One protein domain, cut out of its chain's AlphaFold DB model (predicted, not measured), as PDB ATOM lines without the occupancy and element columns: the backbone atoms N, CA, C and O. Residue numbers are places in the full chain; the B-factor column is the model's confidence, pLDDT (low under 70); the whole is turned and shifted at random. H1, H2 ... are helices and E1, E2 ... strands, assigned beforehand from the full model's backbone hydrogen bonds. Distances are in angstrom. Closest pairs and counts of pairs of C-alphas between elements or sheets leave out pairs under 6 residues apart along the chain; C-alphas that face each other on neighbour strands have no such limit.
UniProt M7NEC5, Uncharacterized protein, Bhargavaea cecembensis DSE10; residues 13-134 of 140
ATOM      1  N   MET A  13     150.803  93.372 168.019       88.00
ATOM      2  CA  MET A  13     149.345  93.252 167.886       88.00
ATOM      3  C   MET A  13     148.598  94.259 168.756       88.00
ATOM      4  O   MET A  13     147.539  94.745 168.375       88.00
ATOM      5  N   GLU A  14     149.158  94.593 169.910       86.00
ATOM      6  CA  GLU A  14     148.583  95.552 170.844       86.00
ATOM      7  C   GLU A  14     148.704  96.978 170.288       86.00
ATOM      8  O   GLU A  14     147.735  97.734 170.308       86.00
ATOM      9  N   VAL A  15     149.843  97.315 169.670       89.38
ATOM     10  CA  VAL A  15     150.033  98.584 168.942       89.38
ATOM     11  C   VAL A  15     149.064  98.695 167.763       89.38
ATOM     12  O   VAL A  15     148.431  99.733 167.583       89.38
ATOM     13  N   LEU A  16     148.905  97.625 166.977       88.25
ATOM     14  CA  LEU A  16     147.952  97.577 165.863       88.25
ATOM     15  C   LEU A  16     146.507  97.763 166.334       88.25
ATOM     16  O   LEU A  16     145.771  98.553 165.743       88.25
ATOM     17  N   ALA A  17     146.112  97.086 167.413       91.25
ATOM     18  CA  ALA A  17     144.778  97.223 167.987       91.25
ATOM     19  C   ALA A  17     144.505  98.667 168.441       91.25
ATOM     20  O   ALA A  17     143.467  99.236 168.099       91.25
ATOM     21  N   VAL A  18     145.456  99.295 169.140       92.12
ATOM     22  CA  VAL A  18     145.331 100.690 169.589       92.12
ATOM     23  C   VAL A  18     145.295 101.662 168.409       92.12
ATOM     24  O   VAL A  18     144.517 102.614 168.432       92.12
ATOM     25  N   LEU A  19     146.069 101.415 167.351       90.50
ATOM     26  CA  LEU A  19     146.076 102.255 166.153       90.50
ATOM     27  C   LEU A  19     144.728 102.209 165.414       90.50
ATOM     28  O   LEU A  19     144.192 103.248 165.021       90.50
ATOM     29  N   VAL A  20     144.149 101.016 165.253       94.38
ATOM     30  CA  VAL A  20     142.841 100.844 164.602       94.38
ATOM     31  C   VAL A  20     141.742 101.524 165.418       94.38
ATOM     32  O   VAL A  20     140.958 102.302 164.876       94.38
ATOM     33  N   ILE A  21     141.718 101.307 166.734       93.81
ATOM     34  CA  ILE A  21     140.718 101.929 167.610       93.81
ATOM     35  C   ILE A  21     140.891 103.456 167.618       93.81
ATOM     36  O   ILE A  21     139.919 104.192 167.439       93.81
ATOM     37  N   GLY A  22     142.123 103.948 167.754       93.75
ATOM     38  CA  GLY A  22     142.422 105.379 167.788       93.75
ATOM     39  C   GLY A  22     142.023 106.106 166.502       93.75
ATOM     40  O   GLY A  22     141.427 107.181 166.563       93.75
ATOM     41  N   THR A  23     142.274 105.508 165.336       92.56
ATOM     42  CA  THR A  23     141.886 106.106 164.046       92.56
ATOM     43  C   THR A  23     140.368 106.161 163.860       92.56
ATOM     44  O   THR A  23     139.856 107.178 163.388       92.56
ATOM     45  N   MET A  24     139.624 105.137 164.297       92.06
ATOM     46  CA  MET A  24     138.156 105.169 164.285       92.06
ATOM     47  C   MET A  24     137.599 106.280 165.182       92.06
ATOM     48  O   MET A  24     136.737 107.046 164.748       92.06
ATOM     49  N   PHE A  25     138.131 106.426 166.399       93.81
ATOM     50  CA  PHE A  25     137.739 107.516 167.296       93.81
ATOM     51  C   PHE A  25     138.048 108.893 166.701       93.81
ATOM     52  O   PHE A  25     137.207 109.792 166.761       93.81
ATOM     53  N   MET A  26     139.213 109.053 166.072       92.62
ATOM     54  CA  MET A  26     139.605 110.314 165.443       92.62
ATOM     55  C   MET A  26     138.671 110.695 164.285       92.62
ATOM     56  O   MET A  26     138.296 111.861 164.151       92.62
ATOM     57  N   MET A  27     138.245 109.719 163.472       90.81
ATOM     58  CA  MET A  27     137.281 109.945 162.389       90.81
ATOM     59  C   MET A  27     135.915 110.395 162.920       90.81
ATOM     60  O   MET A  27     135.329 111.346 162.394       90.81
ATOM     61  N   LEU A  28     135.421 109.766 163.989       90.25
ATOM     62  CA  LEU A  28     134.163 110.160 164.630       90.25
ATOM     63  C   LEU A  28     134.245 111.581 165.210       90.25
ATOM     64  O   LEU A  28     133.339 112.388 164.989       90.25
ATOM     65  N   ALA A  29     135.354 111.915 165.876       88.38
ATOM     66  CA  ALA A  29     135.594 113.247 166.424       88.38
ATOM     67  C   ALA A  29     135.634 114.324 165.325       88.38
ATOM     68  O   ALA A  29     134.941 115.339 165.426       88.38
ATOM     69  N   MET A  30     136.371 114.082 164.235       83.88
ATOM     70  CA  MET A  30     136.425 114.993 163.084       83.88
ATOM     71  C   MET A  30     135.055 115.190 162.430       83.88
ATOM     72  O   MET A  30     134.704 116.306 162.045       83.88
ATOM     73  N   THR A  31     134.249 114.130 162.356       87.81
ATOM     74  CA  THR A  31     132.892 114.207 161.803       87.81
ATOM     75  C   THR A  31     131.997 115.102 162.661       87.81
ATOM     76  O   THR A  31     131.332 115.991 162.127       87.81
ATOM     77  N   MET A  32     132.020 114.941 163.991       84.19
ATOM     78  CA  MET A  32     131.262 115.810 164.901       84.19
ATOM     79  C   MET A  32     131.701 117.273 164.803       84.19
ATOM     80  O   MET A  32     130.852 118.160 164.709       84.19
ATOM     81  N   ILE A  33     133.010 117.545 164.775       87.00
ATOM     82  CA  ILE A  33     133.535 118.911 164.623       87.00
ATOM     83  C   ILE A  33     133.058 119.523 163.298       87.00
ATOM     84  O   ILE A  33     132.558 120.648 163.286       87.00
ATOM     85  N   GLY A  34     133.130 118.770 162.196       79.62
ATOM     86  CA  GLY A  34     132.683 119.230 160.881       79.62
ATOM     87  C   GLY A  34     131.186 119.553 160.824       79.62
ATOM     88  O   GLY A  34     130.794 120.563 160.233       79.62
ATOM     89  N   LEU A  35     130.341 118.742 161.466       79.56
ATOM     90  CA  LEU A  35     128.901 119.008 161.569       79.56
ATOM     91  C   LEU A  35     128.614 120.261 162.408       79.56
ATOM     92  O   LEU A  35     127.814 121.103 161.996       79.56
ATOM     93  N   ASN A  36     129.312 120.424 163.534       73.88
ATOM     94  CA  ASN A  36     129.179 121.601 164.393       73.88
ATOM     95  C   ASN A  36     129.600 122.886 163.672       73.88
ATOM     96  O   ASN A  36     128.902 123.891 163.761       73.88
ATOM     97  N   MET A  37     130.687 122.853 162.896       76.94
ATOM     98  CA  MET A  37     131.127 123.996 162.091       76.94
ATOM     99  C   MET A  37     130.101 124.391 161.020       76.94
ATOM    100  O   MET A  37     129.798 125.575 160.877       76.94
ATOM    101  N   LYS A  38     129.521 123.419 160.301       72.00
ATOM    102  CA  LYS A  38     128.464 123.688 159.308       72.00
ATOM    103  C   LYS A  38     127.205 124.270 159.952       72.00
ATOM    104  O   LYS A  38     126.638 125.225 159.430       72.00
ATOM    105  N   SER A  39     126.793 123.714 161.093       72.88
ATOM    106  CA  SER A  39     125.659 124.223 161.869       72.88
ATOM    107  C   SER A  39     125.907 125.657 162.344       72.88
ATOM    108  O   SER A  39     125.051 126.522 162.175       72.88
ATOM    109  N   ASN A  40     127.112 125.939 162.844       73.12
ATOM    110  CA  ASN A  40     127.493 127.265 163.318       73.12
ATOM    111  C   ASN A  40     127.501 128.300 162.179       73.12
ATOM    112  O   ASN A  40     126.942 129.381 162.330       73.12
ATOM    113  N   ALA A  41     128.027 127.951 161.000       72.12
ATOM    114  CA  ALA A  41     127.975 128.830 159.829       72.12
ATOM    115  C   ALA A  41     126.528 129.169 159.413       72.12
ATOM    116  O   ALA A  41     126.219 130.326 159.126       72.12
ATOM    117  N   ALA A  42     125.622 128.186 159.434       74.44
ATOM    118  CA  ALA A  42     124.207 128.412 159.137       74.44
ATOM    119  C   ALA A  42     123.509 129.264 160.213       74.44
ATOM    120  O   ALA A  42     122.688 130.122 159.887       74.44
ATOM    121  N   GLN A  43     123.839 129.060 161.491       77.62
ATOM    122  CA  GLN A  43     123.333 129.892 162.586       77.62
ATOM    123  C   GLN A  43     123.830 131.337 162.467       77.62
ATOM    124  O   GLN A  43     123.029 132.253 162.618       77.62
ATOM    125  N   MET A  44     125.101 131.551 162.116       79.94
ATOM    126  CA  MET A  44     125.659 132.887 161.883       79.94
ATOM    127  C   MET A  44     124.982 133.624 160.718       79.94
ATOM    128  O   MET A  44     124.750 134.827 160.804       79.94
ATOM    129  N   ALA A  45     124.638 132.926 159.631       79.06
ATOM    130  CA  ALA A  45     123.892 133.536 158.526       79.06
ATOM    131  C   ALA A  45     122.495 133.995 158.979       79.06
ATOM    132  O   ALA A  45     122.081 135.117 158.692       79.06
ATOM    133  N   LYS A  46     121.796 133.163 159.762       81.44
ATOM    134  CA  LYS A  46     120.490 133.522 160.333       81.44
ATOM    135  C   LYS A  46     120.577 134.710 161.283       81.44
ATOM    136  O   LYS A  46     119.724 135.588 161.223       81.44
ATOM    137  N   THR A  47     121.589 134.762 162.150       85.94
ATOM    138  CA  THR A  47     121.738 135.887 163.083       85.94
ATOM    139  C   THR A  47     122.045 137.189 162.356       85.94
ATOM    140  O   THR A  47     121.508 138.218 162.754       85.94
ATOM    141  N   ARG A  48     122.831 137.162 161.273       84.75
ATOM    142  CA  ARG A  48     123.057 138.342 160.424       84.75
ATOM    143  C   ARG A  48     121.775 138.842 159.772       84.75
ATOM    144  O   ARG A  48     121.470 140.020 159.898       84.75
ATOM    145  N   LEU A  49     120.993 137.951 159.160       83.56
ATOM    146  CA  LEU A  49     119.698 138.325 158.585       83.56
ATOM    147  C   LEU A  49     118.735 138.873 159.645       83.56
ATOM    148  O   LEU A  49     118.011 139.826 159.384       83.56
ATOM    149  N   GLN A  50     118.753 138.316 160.860       84.62
ATOM    150  CA  GLN A  50     117.945 138.825 161.968       84.62
ATOM    151  C   GLN A  50     118.403 140.214 162.425       84.62
ATOM    152  O   GLN A  50     117.568 141.065 162.714       84.62
ATOM    153  N   GLN A  51     119.715 140.454 162.509       86.00
ATOM    154  CA  GLN A  51     120.264 141.771 162.841       86.00
ATOM    155  C   GLN A  51     119.864 142.810 161.798       86.00
ATOM    156  O   GLN A  51     119.450 143.904 162.165       86.00
ATOM    157  N   GLU A  52     119.921 142.436 160.524       83.44
ATOM    158  CA  GLU A  52     119.514 143.289 159.415       83.44
ATOM    159  C   GLU A  52     118.016 143.607 159.462       83.44
ATOM    160  O   GLU A  52     117.623 144.768 159.435       83.44
ATOM    161  N   ALA A  53     117.161 142.596 159.639       79.44
ATOM    162  CA  ALA A  53     115.723 142.814 159.766       79.44
ATOM    163  C   ALA A  53     115.366 143.690 160.980       79.44
ATOM    164  O   ALA A  53     114.459 144.522 160.906       79.44
ATOM    165  N   ASN A  54     116.091 143.538 162.092       83.94
ATOM    166  CA  ASN A  54     115.921 144.384 163.270       83.94
ATOM    167  C   ASN A  54     116.356 145.832 162.997       83.94
ATOM    168  O   ASN A  54     115.685 146.752 163.461       83.94
ATOM    169  N   LEU A  55     117.445 146.037 162.247       84.56
ATOM    170  CA  LEU A  55     117.909 147.363 161.835       84.56
ATOM    171  C   LEU A  55     116.865 148.049 160.948       84.56
ATOM    172  O   LEU A  55     116.414 149.139 161.285       84.56
ATOM    173  N   VAL A  56     116.408 147.365 159.896       80.00
ATOM    174  CA  VAL A  56     115.347 147.848 158.998       80.00
ATOM    175  C   VAL A  56     114.099 148.223 159.791       80.00
ATOM    176  O   VAL A  56     113.541 149.295 159.598       80.00
ATOM    177  N   THR A  57     113.681 147.371 160.730       80.88
ATOM    178  CA  THR A  57     112.522 147.641 161.590       80.88
ATOM    179  C   THR A  57     112.711 148.896 162.442       80.88
ATOM    180  O   THR A  57     111.775 149.685 162.579       80.88
ATOM    181  N   ALA A  58     113.897 149.089 163.021       80.94
ATOM    182  CA  ALA A  58     114.200 150.250 163.849       80.94
ATOM    183  C   ALA A  58     114.200 151.547 163.030       80.94
ATOM    184  O   ALA A  58     113.559 152.511 163.442       80.94
ATOM    185  N   GLU A  59     114.842 151.545 161.861       79.75
ATOM    186  CA  GLU A  59     114.881 152.692 160.947       79.75
ATOM    187  C   GLU A  59     113.483 153.054 160.435       79.75
ATOM    188  O   GLU A  59     113.103 154.224 160.428       79.75
ATOM    189  N   LEU A  60     112.670 152.053 160.085       77.00
ATOM    190  CA  LEU A  60     111.295 152.268 159.639       77.00
ATOM    191  C   LEU A  60     110.408 152.822 160.759       77.00
ATOM    192  O   LEU A  60     109.607 153.727 160.538       77.00
ATOM    193  N   ALA A  61     110.549 152.291 161.975       77.44
ATOM    194  CA  ALA A  61     109.810 152.768 163.138       77.44
ATOM    195  C   ALA A  61     110.237 154.185 163.544       77.44
ATOM    196  O   ALA A  61     109.395 154.988 163.946       77.44
ATOM    197  N   GLU A  62     111.527 154.504 163.447       77.81
ATOM    198  CA  GLU A  62     112.047 155.847 163.686       77.81
ATOM    199  C   GLU A  62     111.509 156.841 162.656       77.81
ATOM    200  O   GLU A  62     110.950 157.870 163.042       77.81
ATOM    201  N   ALA A  63     111.592 156.506 161.369       75.12
ATOM    202  CA  ALA A  63     111.056 157.337 160.300       75.12
ATOM    203  C   ALA A  63     109.542 157.555 160.449       75.12
ATOM    204  O   ALA A  63     109.078 158.689 160.358       75.12
ATOM    205  N   HIS A  64     108.780 156.513 160.803       75.12
ATOM    206  CA  HIS A  64     107.336 156.627 161.034       75.12
ATOM    207  C   HIS A  64     106.986 157.521 162.235       75.12
ATOM    208  O   HIS A  64     105.972 158.219 162.225       75.12
ATOM    209  N   ARG A  65     107.816 157.537 163.290       74.56
ATOM    210  CA  ARG A  65     107.619 158.448 164.436       74.56
ATOM    211  C   ARG A  65     107.838 159.908 164.059       74.56
ATOM    212  O   ARG A  65     107.177 160.777 164.622       74.56
ATOM    213  N   GLN A  66     108.787 160.170 163.170       76.88
ATOM    214  CA  GLN A  66     109.142 161.518 162.735       76.88
ATOM    215  C   GLN A  66     108.182 162.042 161.653       76.88
ATOM    216  O   GLN A  66     107.777 163.201 161.712       76.88
ATOM    217  N   CYS A  67     107.766 161.188 160.714       73.38
ATOM    218  CA  CYS A  67     106.789 161.495 159.672       73.38
ATOM    219  C   CYS A  67     105.742 160.368 159.592       73.38
ATOM    220  O   CYS A  67     105.999 159.321 158.992       73.38
ATOM    221  N   PRO A  68     104.547 160.561 160.177       69.31
ATOM    222  CA  PRO A  68     103.505 159.539 160.163       69.31
ATOM    223  C   PRO A  68     102.985 159.235 158.751       69.31
ATOM    224  O   PRO A  68     102.611 158.100 158.493       69.31
ATOM    225  N   ASP A  69     103.049 160.201 157.828       70.25
ATOM    226  CA  ASP A  69     102.603 160.058 156.434       70.25
ATOM    227  C   ASP A  69     103.750 159.697 155.467       70.25
ATOM    228  O   ASP A  69     103.712 160.044 154.286       70.25
ATOM    229  N   MET A  70     104.807 159.034 155.957       71.00
ATOM    230  CA  MET A  70     105.942 158.640 155.116       71.00
ATOM    231  C   MET A  70     105.532 157.661 154.005       71.00
ATOM    232  O   MET A  70     104.682 156.786 154.196       71.00
ATOM    233  N   LEU A  71     106.194 157.783 152.858       67.56
ATOM    234  CA  LEU A  71     106.062 156.913 151.698       67.56
ATOM    235  C   LEU A  71     107.219 155.917 151.667       67.56
ATOM    236  O   LEU A  71     108.384 156.287 151.829       67.56
ATOM    237  N   LEU A  72     106.894 154.653 151.401       72.00
ATOM    238  CA  LEU A  72     107.893 153.639 151.089       72.00
ATOM    239  C   LEU A  72     108.066 153.528 149.583       72.00
ATOM    240  O   LEU A  72     107.116 153.258 148.842       72.00
ATOM    241  N   LEU A  73     109.309 153.700 149.154       68.56
ATOM    242  CA  LEU A  73     109.744 153.565 147.780       68.56
ATOM    243  C   LEU A  73     110.684 152.373 147.665       68.56
ATOM    244  O   LEU A  73     111.528 152.115 148.526       68.56
ATOM    245  N   LYS A  74     110.578 151.664 146.546       68.62
ATOM    246  CA  LYS A  74     111.545 150.636 146.178       68.62
ATOM    247  C   LYS A  74     112.535 151.223 145.185       68.62
ATOM    248  O   LYS A  74     112.168 151.517 144.051       68.62
ATOM    249  N   GLU A  75     113.796 151.341 145.588       68.50
ATOM    250  CA  GLU A  75     114.874 151.821 144.726       68.50
ATOM    251  C   GLU A  75     115.812 150.654 144.378       68.50
ATOM    252  O   GLU A  75     116.801 150.355 145.055       68.50
ATOM    253  N   GLY A  76     115.454 149.925 143.318       70.06
ATOM    254  CA  GLY A  76     116.168 148.719 142.900       70.06
ATOM    255  C   GLY A  76     116.063 147.591 143.933       70.06
ATOM    256  O   GLY A  76     115.001 146.983 144.081       70.06
ATOM    257  N   GLN A  77     117.179 147.293 144.608       65.06
ATOM    258  CA  GLN A  77     117.286 146.270 145.664       65.06
ATOM    259  C   GLN A  77     117.140 146.838 147.086       65.06
ATOM    260  O   GLN A  77     117.041 146.066 148.043       65.06
ATOM    261  N   ALA A  78     117.134 148.166 147.227       64.00
ATOM    262  CA  ALA A  78     117.048 148.852 148.507       64.00
ATOM    263  C   ALA A  78     115.639 149.411 148.748       64.00
ATOM    264  O   ALA A  78     114.912 149.757 147.811       64.00
ATOM    265  N   LEU A  79     115.281 149.519 150.025       70.81
ATOM    266  CA  LEU A  79     114.122 150.275 150.482       70.81
ATOM    267  C   LEU A  79     114.544 151.721 150.729       70.81
ATOM    268  O   LEU A  79     115.590 151.962 151.329       70.81
ATOM    269  N   SER A  80     113.746 152.671 150.259       68.19
ATOM    270  CA  SER A  80     113.938 154.096 150.515       68.19
ATOM    271  C   SER A  80     112.672 154.676 151.131       68.19
ATOM    272  O   SER A  80     111.561 154.273 150.784       68.19
ATOM    273  N   ILE A  81     112.846 155.632 152.037       69.38
ATOM    274  CA  ILE A  81     111.747 156.368 152.671       69.38
ATOM    275  C   ILE A  81     111.736 157.788 152.110       69.38
ATOM    276  O   ILE A  81     112.790 158.418 152.012       69.38
ATOM    277  N   GLU A  82     110.557 158.291 151.756       66.56
ATOM    278  CA  GLU A  82     110.343 159.681 151.345       66.56
ATOM    279  C   GLU A  82     109.211 160.309 152.178       66.56
ATOM    280  O   GLU A  82     108.192 159.670 152.421       66.56
ATOM    281  N   GLY A  83     109.376 161.553 152.641       61.50
ATOM    282  CA  GLY A  83     108.349 162.271 153.413       61.50
ATOM    283  C   GLY A  83     108.915 163.154 154.531       61.50
ATOM    284  O   GLY A  83     110.056 162.974 154.932       61.50
ATOM    285  N   CYS A  84     108.120 164.134 154.985       52.53
ATOM    286  CA  CYS A  84     108.402 165.171 156.003       52.53
ATOM    287  C   CYS A  84     109.881 165.304 156.434       52.53
ATOM    288  O   CYS A  84     110.303 164.712 157.425       52.53
ATOM    289  N   ASP A  85     110.664 166.101 155.702       56.22
ATOM    290  CA  ASP A  85     112.068 166.437 156.007       56.22
ATOM    291  C   ASP A  85     113.084 165.272 156.058       56.22
ATOM    292  O   ASP A  85     114.286 165.519 156.200       56.22
ATOM    293  N   PHE A  86     112.671 164.016 155.843       56.22
ATOM    294  CA  PHE A  86     113.619 162.948 155.542       56.22
ATOM    295  C   PHE A  86     114.205 163.185 154.156       56.22
ATOM    296  O   PHE A  86     113.555 162.988 153.128       56.22
ATOM    297  N   LYS A  87     115.485 163.566 154.117       51.47
ATOM    298  CA  LYS A  87     116.297 163.327 152.923       51.47
ATOM    299  C   LYS A  87     116.253 161.827 152.666       51.47
ATOM    300  O   LYS A  87     116.621 161.077 153.565       51.47
ATOM    301  N   SER A  88     115.796 161.432 151.478       55.25
ATOM    302  CA  SER A  88     115.725 160.044 151.008       55.25
ATOM    303  C   SER A  88     116.862 159.203 151.595       55.25
ATOM    304  O   SER A  88     118.033 159.383 151.243       55.25
ATOM    305  N   GLY A  89     116.515 158.361 152.563       56.31
ATOM    306  CA  GLY A  89     117.449 157.526 153.300       56.31
ATOM    307  C   GLY A  89     117.266 156.086 152.862       56.31
ATOM    308  O   GLY A  89     116.141 155.586 152.840       56.31
ATOM    309  N   ARG A  90     118.366 155.420 152.504       62.16
ATOM    310  CA  ARG A  90     118.351 153.967 152.316       62.16
ATOM    311  C   ARG A  90     118.087 153.301 153.659       62.16
ATOM    312  O   ARG A  90     118.750 153.645 154.631       62.16
ATOM    313  N   VAL A  91     117.154 152.359 153.670       68.62
ATOM    314  CA  VAL A  91     116.826 151.532 154.830       68.62
ATOM    315  C   VAL A  91     117.600 150.222 154.742       68.62
ATOM    316  O   VAL A  91     117.562 149.548 153.706       68.62
ATOM    317  N   GLY A  92     118.281 149.869 155.827       66.06
ATOM    318  CA  GLY A  92     119.131 148.692 155.939       66.06
ATOM    319  C   GLY A  92     120.563 148.890 155.426       66.06
ATOM    320  O   GLY A  92     120.944 149.895 154.820       66.06
ATOM    321  N   GLY A  93     121.392 147.880 155.665       61.41
ATOM    322  CA  GLY A  93     122.735 147.745 155.133       61.41
ATOM    323  C   GLY A  93     122.709 147.508 153.623       61.41
ATOM    324  O   GLY A  93     122.107 146.559 153.127       61.41
ATOM    325  N   GLY A  94     123.437 148.340 152.871       60.75
ATOM    326  CA  GLY A  94     123.454 148.358 151.397       60.75
ATOM    327  C   GLY A  94     123.992 147.108 150.677       60.75
ATOM    328  O   GLY A  94     124.326 147.198 149.499       60.75
ATOM    329  N   ILE A  95     124.116 145.971 151.366       58.50
ATOM    330  CA  ILE A  95     124.547 144.670 150.834       58.50
ATOM    331  C   ILE A  95     123.353 143.697 150.728       58.50
ATOM    332  O   ILE A  95     123.421 142.729 149.973       58.50
ATOM    333  N   TYR A  96     122.245 143.958 151.433       65.62
ATOM    334  CA  TYR A  96     121.077 143.075 151.472       65.62
ATOM    335  C   TYR A  96     119.970 143.538 150.521       65.62
ATOM    336  O   TYR A  96     119.732 144.733 150.340       65.62
ATOM    337  N   THR A  97     119.282 142.572 149.903       64.38
ATOM    338  CA  THR A  97     118.113 142.858 149.058       64.38
ATOM    339  C   THR A  97     116.847 142.767 149.891       64.38
ATOM    340  O   THR A  97     116.642 141.780 150.597       64.38
ATOM    341  N   HIS A  98     115.981 143.768 149.759       64.12
ATOM    342  CA  HIS A  98     114.742 143.853 150.515       64.12
ATOM    343  C   HIS A  98     113.521 143.706 149.600       64.12
ATOM    344  O   HIS A  98     113.388 144.421 148.602       64.12
ATOM    345  N   HIS A  99     112.605 142.797 149.940       61.97
ATOM    346  CA  HIS A  99     111.300 142.676 149.289       61.97
ATOM    347  C   HIS A  99     110.168 143.023 150.249       61.97
ATOM    348  O   HIS A  99     110.151 142.586 151.395       61.97
ATOM    349  N   LEU A 100     109.200 143.783 149.744       60.16
ATOM    350  CA  LEU A 100     107.936 144.050 150.418       60.16
ATOM    351  C   LEU A 100     106.879 143.117 149.846       60.16
ATOM    352  O   LEU A 100     106.700 143.073 148.630       60.16
ATOM    353  N   HIS A 101     106.171 142.390 150.709       56.22
ATOM    354  CA  HIS A 101     105.118 141.462 150.274       56.22
ATOM    355  C   HIS A 101     103.746 142.134 150.076       56.22
ATOM    356  O   HIS A 101     102.731 141.461 149.937       56.22
ATOM    357  N   SER A 102     103.687 143.463 150.068       55.31
ATOM    358  CA  SER A 102     102.449 144.189 149.813       55.31
ATOM    359  C   SER A 102     102.747 145.339 148.863       55.31
ATOM    360  O   SER A 102     103.213 146.404 149.268       55.31
ATOM    361  N   GLU A 103     102.549 145.076 147.569       52.00
ATOM    362  CA  GLU A 103     102.697 146.080 146.507       52.00
ATOM    363  C   GLU A 103     101.740 147.263 146.720       52.00
ATOM    364  O   GLU A 103     102.066 148.382 146.339       52.00
ATOM    365  N   ASP A 104     100.626 147.040 147.428       50.94
ATOM    366  CA  ASP A 104      99.632 148.062 147.757       50.94
ATOM    367  C   ASP A 104     100.156 149.161 148.687       50.94
ATOM    368  O   ASP A 104      99.558 150.229 148.731       50.94
ATOM    369  N   ILE A 105     101.219 148.927 149.467       56.78
ATOM    370  CA  ILE A 105     101.764 149.909 150.438       56.78
ATOM    371  C   ILE A 105     102.872 150.767 149.811       56.78
ATOM    372  O   ILE A 105     103.313 151.755 150.398       56.78
ATOM    373  N   LEU A 106     103.322 150.404 148.609       60.88
ATOM    374  CA  LEU A 106     104.284 151.194 147.858       60.88
ATOM    375  C   LEU A 106     103.588 152.455 147.330       60.88
ATOM    376  O   LEU A 106     102.489 152.381 146.786       60.88
ATOM    377  N   ASN A 107     104.228 153.616 147.471       61.44
ATOM    378  CA  ASN A 107     103.691 154.915 147.033       61.44
ATOM    379  C   ASN A 107     102.389 155.376 147.725       61.44
ATOM    380  O   ASN A 107     101.707 156.258 147.197       61.44
ATOM    381  N   ARG A 108     102.046 154.844 148.906       66.06
ATOM    382  CA  ARG A 108     100.986 155.417 149.752       66.06
ATOM    383  C   ARG A 108     101.472 155.677 151.178       66.06
ATOM    384  O   ARG A 108     102.376 154.978 151.632       66.06
ATOM    385  N   PRO A 109     100.899 156.676 151.877       62.12
ATOM    386  CA  PRO A 109     101.236 156.930 153.271       62.12
ATOM    387  C   PRO A 109     100.834 155.726 154.126       62.12
ATOM    388  O   PRO A 109      99.739 155.174 153.956       62.12
ATOM    389  N   LEU A 110     101.730 155.304 155.019       67.19
ATOM    390  CA  LEU A 110     101.478 154.172 155.906       67.19
ATOM    391  C   LEU A 110     100.552 154.582 157.049       67.19
ATOM    392  O   LEU A 110     100.815 155.542 157.770       67.19
ATOM    393  N   GLY A 111      99.471 153.823 157.229       63.38
ATOM    394  CA  GLY A 111      98.517 154.063 158.306       63.38
ATOM    395  C   GLY A 111      99.057 153.646 159.675       63.38
ATOM    396  O   GLY A 111      99.882 152.738 159.801       63.38
ATOM    397  N   ASP A 112      98.538 154.269 160.733       60.69
ATOM    398  CA  ASP A 112      98.821 153.860 162.112       60.69
ATOM    399  C   ASP A 112      98.312 152.413 162.327       60.69
ATOM    400  O   ASP A 112      97.133 152.136 162.100       60.69
ATOM    401  N   ARG A 113      99.189 151.494 162.777       62.06
ATOM    402  CA  ARG A 113      98.955 150.033 162.946       62.06
ATOM    403  C   ARG A 113      98.988 149.168 161.684       62.06
ATOM    404  O   ARG A 113      98.495 148.038 161.708       62.06
ATOM    405  N   GLU A 114      99.598 149.637 160.606       65.38
ATOM    406  CA  GLU A 114      99.785 148.813 159.414       65.38
ATOM    407  C   GLU A 114     100.919 147.783 159.592       65.38
ATOM    408  O   GLU A 114     101.995 148.084 160.118       65.38
ATOM    409  N   THR A 115     100.662 146.536 159.179       62.16
ATOM    410  CA  THR A 115     101.653 145.454 159.201       62.16
ATOM    411  C   THR A 115     102.308 145.321 157.834       62.16
ATOM    412  O   THR A 115     101.659 144.942 156.859       62.16
ATOM    413  N   LEU A 116     103.602 145.598 157.778       69.19
ATOM    414  CA  LEU A 116     104.448 145.477 156.602       69.19
ATOM    415  C   LEU A 116     105.272 144.193 156.700       69.19
ATOM    416  O   LEU A 116     105.995 143.993 157.667       69.19
ATOM    417  N   THR A 117     105.221 143.330 155.695       68.69
ATOM    418  CA  THR A 117     106.096 142.151 155.656       68.69
ATOM    419  C   THR A 117     107.337 142.478 154.838       68.69
ATOM    420  O   THR A 117     107.227 142.704 153.629       68.69
ATOM    421  N   VAL A 118     108.499 142.500 155.497       70.50
ATOM    422  CA  VAL A 118     109.800 142.713 154.855       70.50
ATOM    423  C   VAL A 118     110.555 141.400 154.800       70.50
ATOM    424  O   VAL A 118     110.743 140.715 155.802       70.50
ATOM    425  N   THR A 119     111.037 141.082 153.614       75.44
ATOM    426  CA  THR A 119     111.910 139.952 153.358       75.44
ATOM    427  C   THR A 119     113.320 140.467 153.114       75.44
ATOM    428  O   THR A 119     113.545 141.217 152.166       75.44
ATOM    429  N   VAL A 120     114.263 140.054 153.958       76.25
ATOM    430  CA  VAL A 120     115.696 140.343 153.832       76.25
ATOM    431  C   VAL A 120     116.382 139.144 153.188       76.25
ATOM    432  O   VAL A 120     116.269 138.020 153.683       76.25
ATOM    433  N   MET A 121     117.112 139.375 152.099       74.25
ATOM    434  CA  MET A 121     117.842 138.334 151.375       74.25
ATOM    435  C   MET A 121     119.349 138.605 151.338       74.25
ATOM    436  O   MET A 121     119.785 139.709 151.005       74.25
ATOM    437  N   ASP A 122     120.127 137.551 151.589       76.19
ATOM    438  CA  ASP A 122     121.580 137.475 151.392       76.19
ATOM    439  C   ASP A 122     121.913 136.260 150.508       76.19
ATOM    440  O   ASP A 122     122.087 135.128 150.982       76.19
ATOM    441  N   GLY A 123     121.916 136.476 149.190       74.50
ATOM    442  CA  GLY A 123     122.230 135.465 148.176       74.50
ATOM    443  C   GLY A 123     121.284 134.255 148.177       74.50
ATOM    444  O   GLY A 123     120.339 134.206 147.398       74.50
ATOM    445  N   LYS A 124     121.575 133.245 149.010       69.25
ATOM    446  CA  LYS A 124     120.793 131.995 149.150       69.25
ATOM    447  C   LYS A 124     119.959 131.918 150.431       69.25
ATOM    448  O   LYS A 124     119.229 130.945 150.605       69.25
ATOM    449  N   SER A 125     120.125 132.872 151.346       71.56
ATOM    450  CA  SER A 125     119.422 132.884 152.628       71.56
ATOM    451  C   SER A 125     118.397 134.009 152.638       71.56
ATOM    452  O   SER A 125     118.702 135.126 152.231       71.56
ATOM    453  N   GLU A 126     117.196 133.705 153.113       80.25
ATOM    454  CA  GLU A 126     116.069 134.629 153.172       80.25
ATOM    455  C   GLU A 126     115.478 134.609 154.583       80.25
ATOM    456  O   GLU A 126     115.366 133.548 155.208       80.25
ATOM    457  N   LEU A 127     115.109 135.784 155.083       78.94
ATOM    458  CA  LEU A 127     114.371 135.941 156.325       78.94
ATOM    459  C   LEU A 127     113.216 136.916 156.113       78.94
ATOM    460  O   LEU A 127     113.433 138.081 155.792       78.94
ATOM    461  N   THR A 128     112.000 136.442 156.352       77.44
ATOM    462  CA  THR A 128     110.783 137.249 156.261       77.44
ATOM    463  C   THR A 128     110.316 137.633 157.656       77.44
ATOM    464  O   THR A 128     110.075 136.763 158.495       77.44
ATOM    465  N   VAL A 129     110.193 138.935 157.901       75.62
ATOM    466  CA  VAL A 129     109.816 139.504 159.195       75.62
ATOM    467  C   VAL A 129     108.589 140.402 159.025       75.62
ATOM    468  O   VAL A 129     108.613 141.324 158.205       75.62
ATOM    469  N   PRO A 130     107.504 140.158 159.783       72.50
ATOM    470  CA  PRO A 130     106.403 141.102 159.873       72.50
ATOM    471  C   PRO A 130     106.804 142.276 160.775       72.50
ATOM    472  O   PRO A 130     107.230 142.093 161.914       72.50
ATOM    473  N   ILE A 131     106.634 143.486 160.263       71.69
ATOM    474  CA  ILE A 131     106.889 144.750 160.939       71.69
ATOM    475  C   ILE A 131     105.545 145.423 161.169       71.69
ATOM    476  O   ILE A 131     104.867 145.809 160.222       71.69
ATOM    477  N   THR A 132     105.154 145.591 162.426       68.81
ATOM    478  CA  THR A 132     103.985 146.402 162.771       68.81
ATOM    479  C   THR A 132     104.461 147.798 163.126       68.81
ATOM    480  O   THR A 132     105.129 147.983 164.145       68.81
ATOM    481  N   LEU A 133     104.109 148.786 162.309       68.44
ATOM    482  CA  LEU A 133     104.352 150.180 162.652       68.44
ATOM    483  C   LEU A 133     103.220 150.652 163.560       68.44
ATOM    484  O   LEU A 133     102.038 150.447 163.295       68.44
ATOM    485  N   SER A 134     103.567 151.218 164.702       60.38
ATOM    486  CA  SER A 134     102.601 151.811 165.619       60.38
ATOM    487  C   SER A 134     103.249 153.026 166.242       60.38
ATOM    488  O   SER A 134     104.420 152.962 166.637       60.38
TER     489      SER A 134
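This is residues 13 to 134 of the 140 residues of an uncharacterized protein of Bhargavaea cecembensis DSE10 (UniProt M7NEC5). The model looks like a small head on a long handle: one very long helix, H1, whose first part, residues 13 to 41, sticks out alone, while its last part packs on two small antiparallel sheets of three strands each. The sheet E4 E5 E6 packs on residues 42 to 61 of H1 and the sheet E1 E2 E3 on residues 52 to 66. The printed part has 122 residues with one named helix and six named strands, in the order H1 E1 E2 E3 E4 E5 E6, and its class is mixed, helices and strands. The whole is extended, with a radius of gyration of the C-alphas of 23.4 A and spans of 83 by 25 by 22 A; the free part of H1 makes the length.

Begin with H1, residues 13 to 66, in which every O i to N i+4 pair is within hydrogen-bond range. After it come E1, residues 71 to 75, E2, residues 78 to 83, and E3, residues 86 to 91, a meander, each strand the antiparallel neighbour of the one before. In the hairpin of E1 and E2, look at N 73 and O 80, 2.8 A apart and within hydrogen-bond range; in the hairpin of E2 and E3, look at N 91 and O 79, also 2.8 A. This sheet is strongly twisted, but only just, with C-alphas up to 4.3 A off its best plane. H1 is on one face of it, two layers, at a height over the sheet of 14.8 A, and lies over E2 and E3; on the local plane it runs along the strands, at 8 degrees to E2. The closest C-alphas of H1 and E3 are those of Val 56 and Val 91, 5.8 A apart. Next come E4, residues 97 to 100, E5, residues 115 to 122, and E6, residues 125 to 132, a second meander. N 119 and O 99 are 2.8 A apart in the hairpin of E4 and E5, and N 131 and O 116 are 2.7 A apart in the hairpin of E5 and E6, both within hydrogen-bond range. H1 is on one face of this sheet too, again two layers, at a height over the sheet of 9.7 A, and lies over E5 and E6; on the local plane it runs slantwise to the strands, at 42 degrees to E5. The closest C-alphas of H1 and E6 are those of Leu 49 and Leu 127, 6.3 A apart. Between the sheets, the closest C-alphas of E2 and E4 are those of Ala 78 and His 98, 5.9 A apart; E1 and E4 are near each other, while E3 and E4 are apart.

Find C-alpha 13 at (149.345, 93.252, 167.886); from there H1 runs 79.4 A to C-alpha 66 at (109.142, 161.518, 162.735). Then E1 spans 12.3 A, E2 16.7 A, E3 11.9 A and E4 10.3 A from first to last C-alpha. E5 runs 22.8 A, and E6 runs 22.9 A to C-alpha 132 at (103.985, 146.402, 162.771).

The two C-alphas farthest apart are those of Met 13 and Cys 84, at 83.6 A. Without residues 13 to 41, which stand free, the body of 93 residues spans 39 by 23 by 22 A. The printed part has no cut. The link from E4 to E5 is long, residues 101 to 114 with no named element; the other links are tight. The mean pLDDT of the printed part is 73.5, and 49 residues are under 70, among them residues 80 to 117.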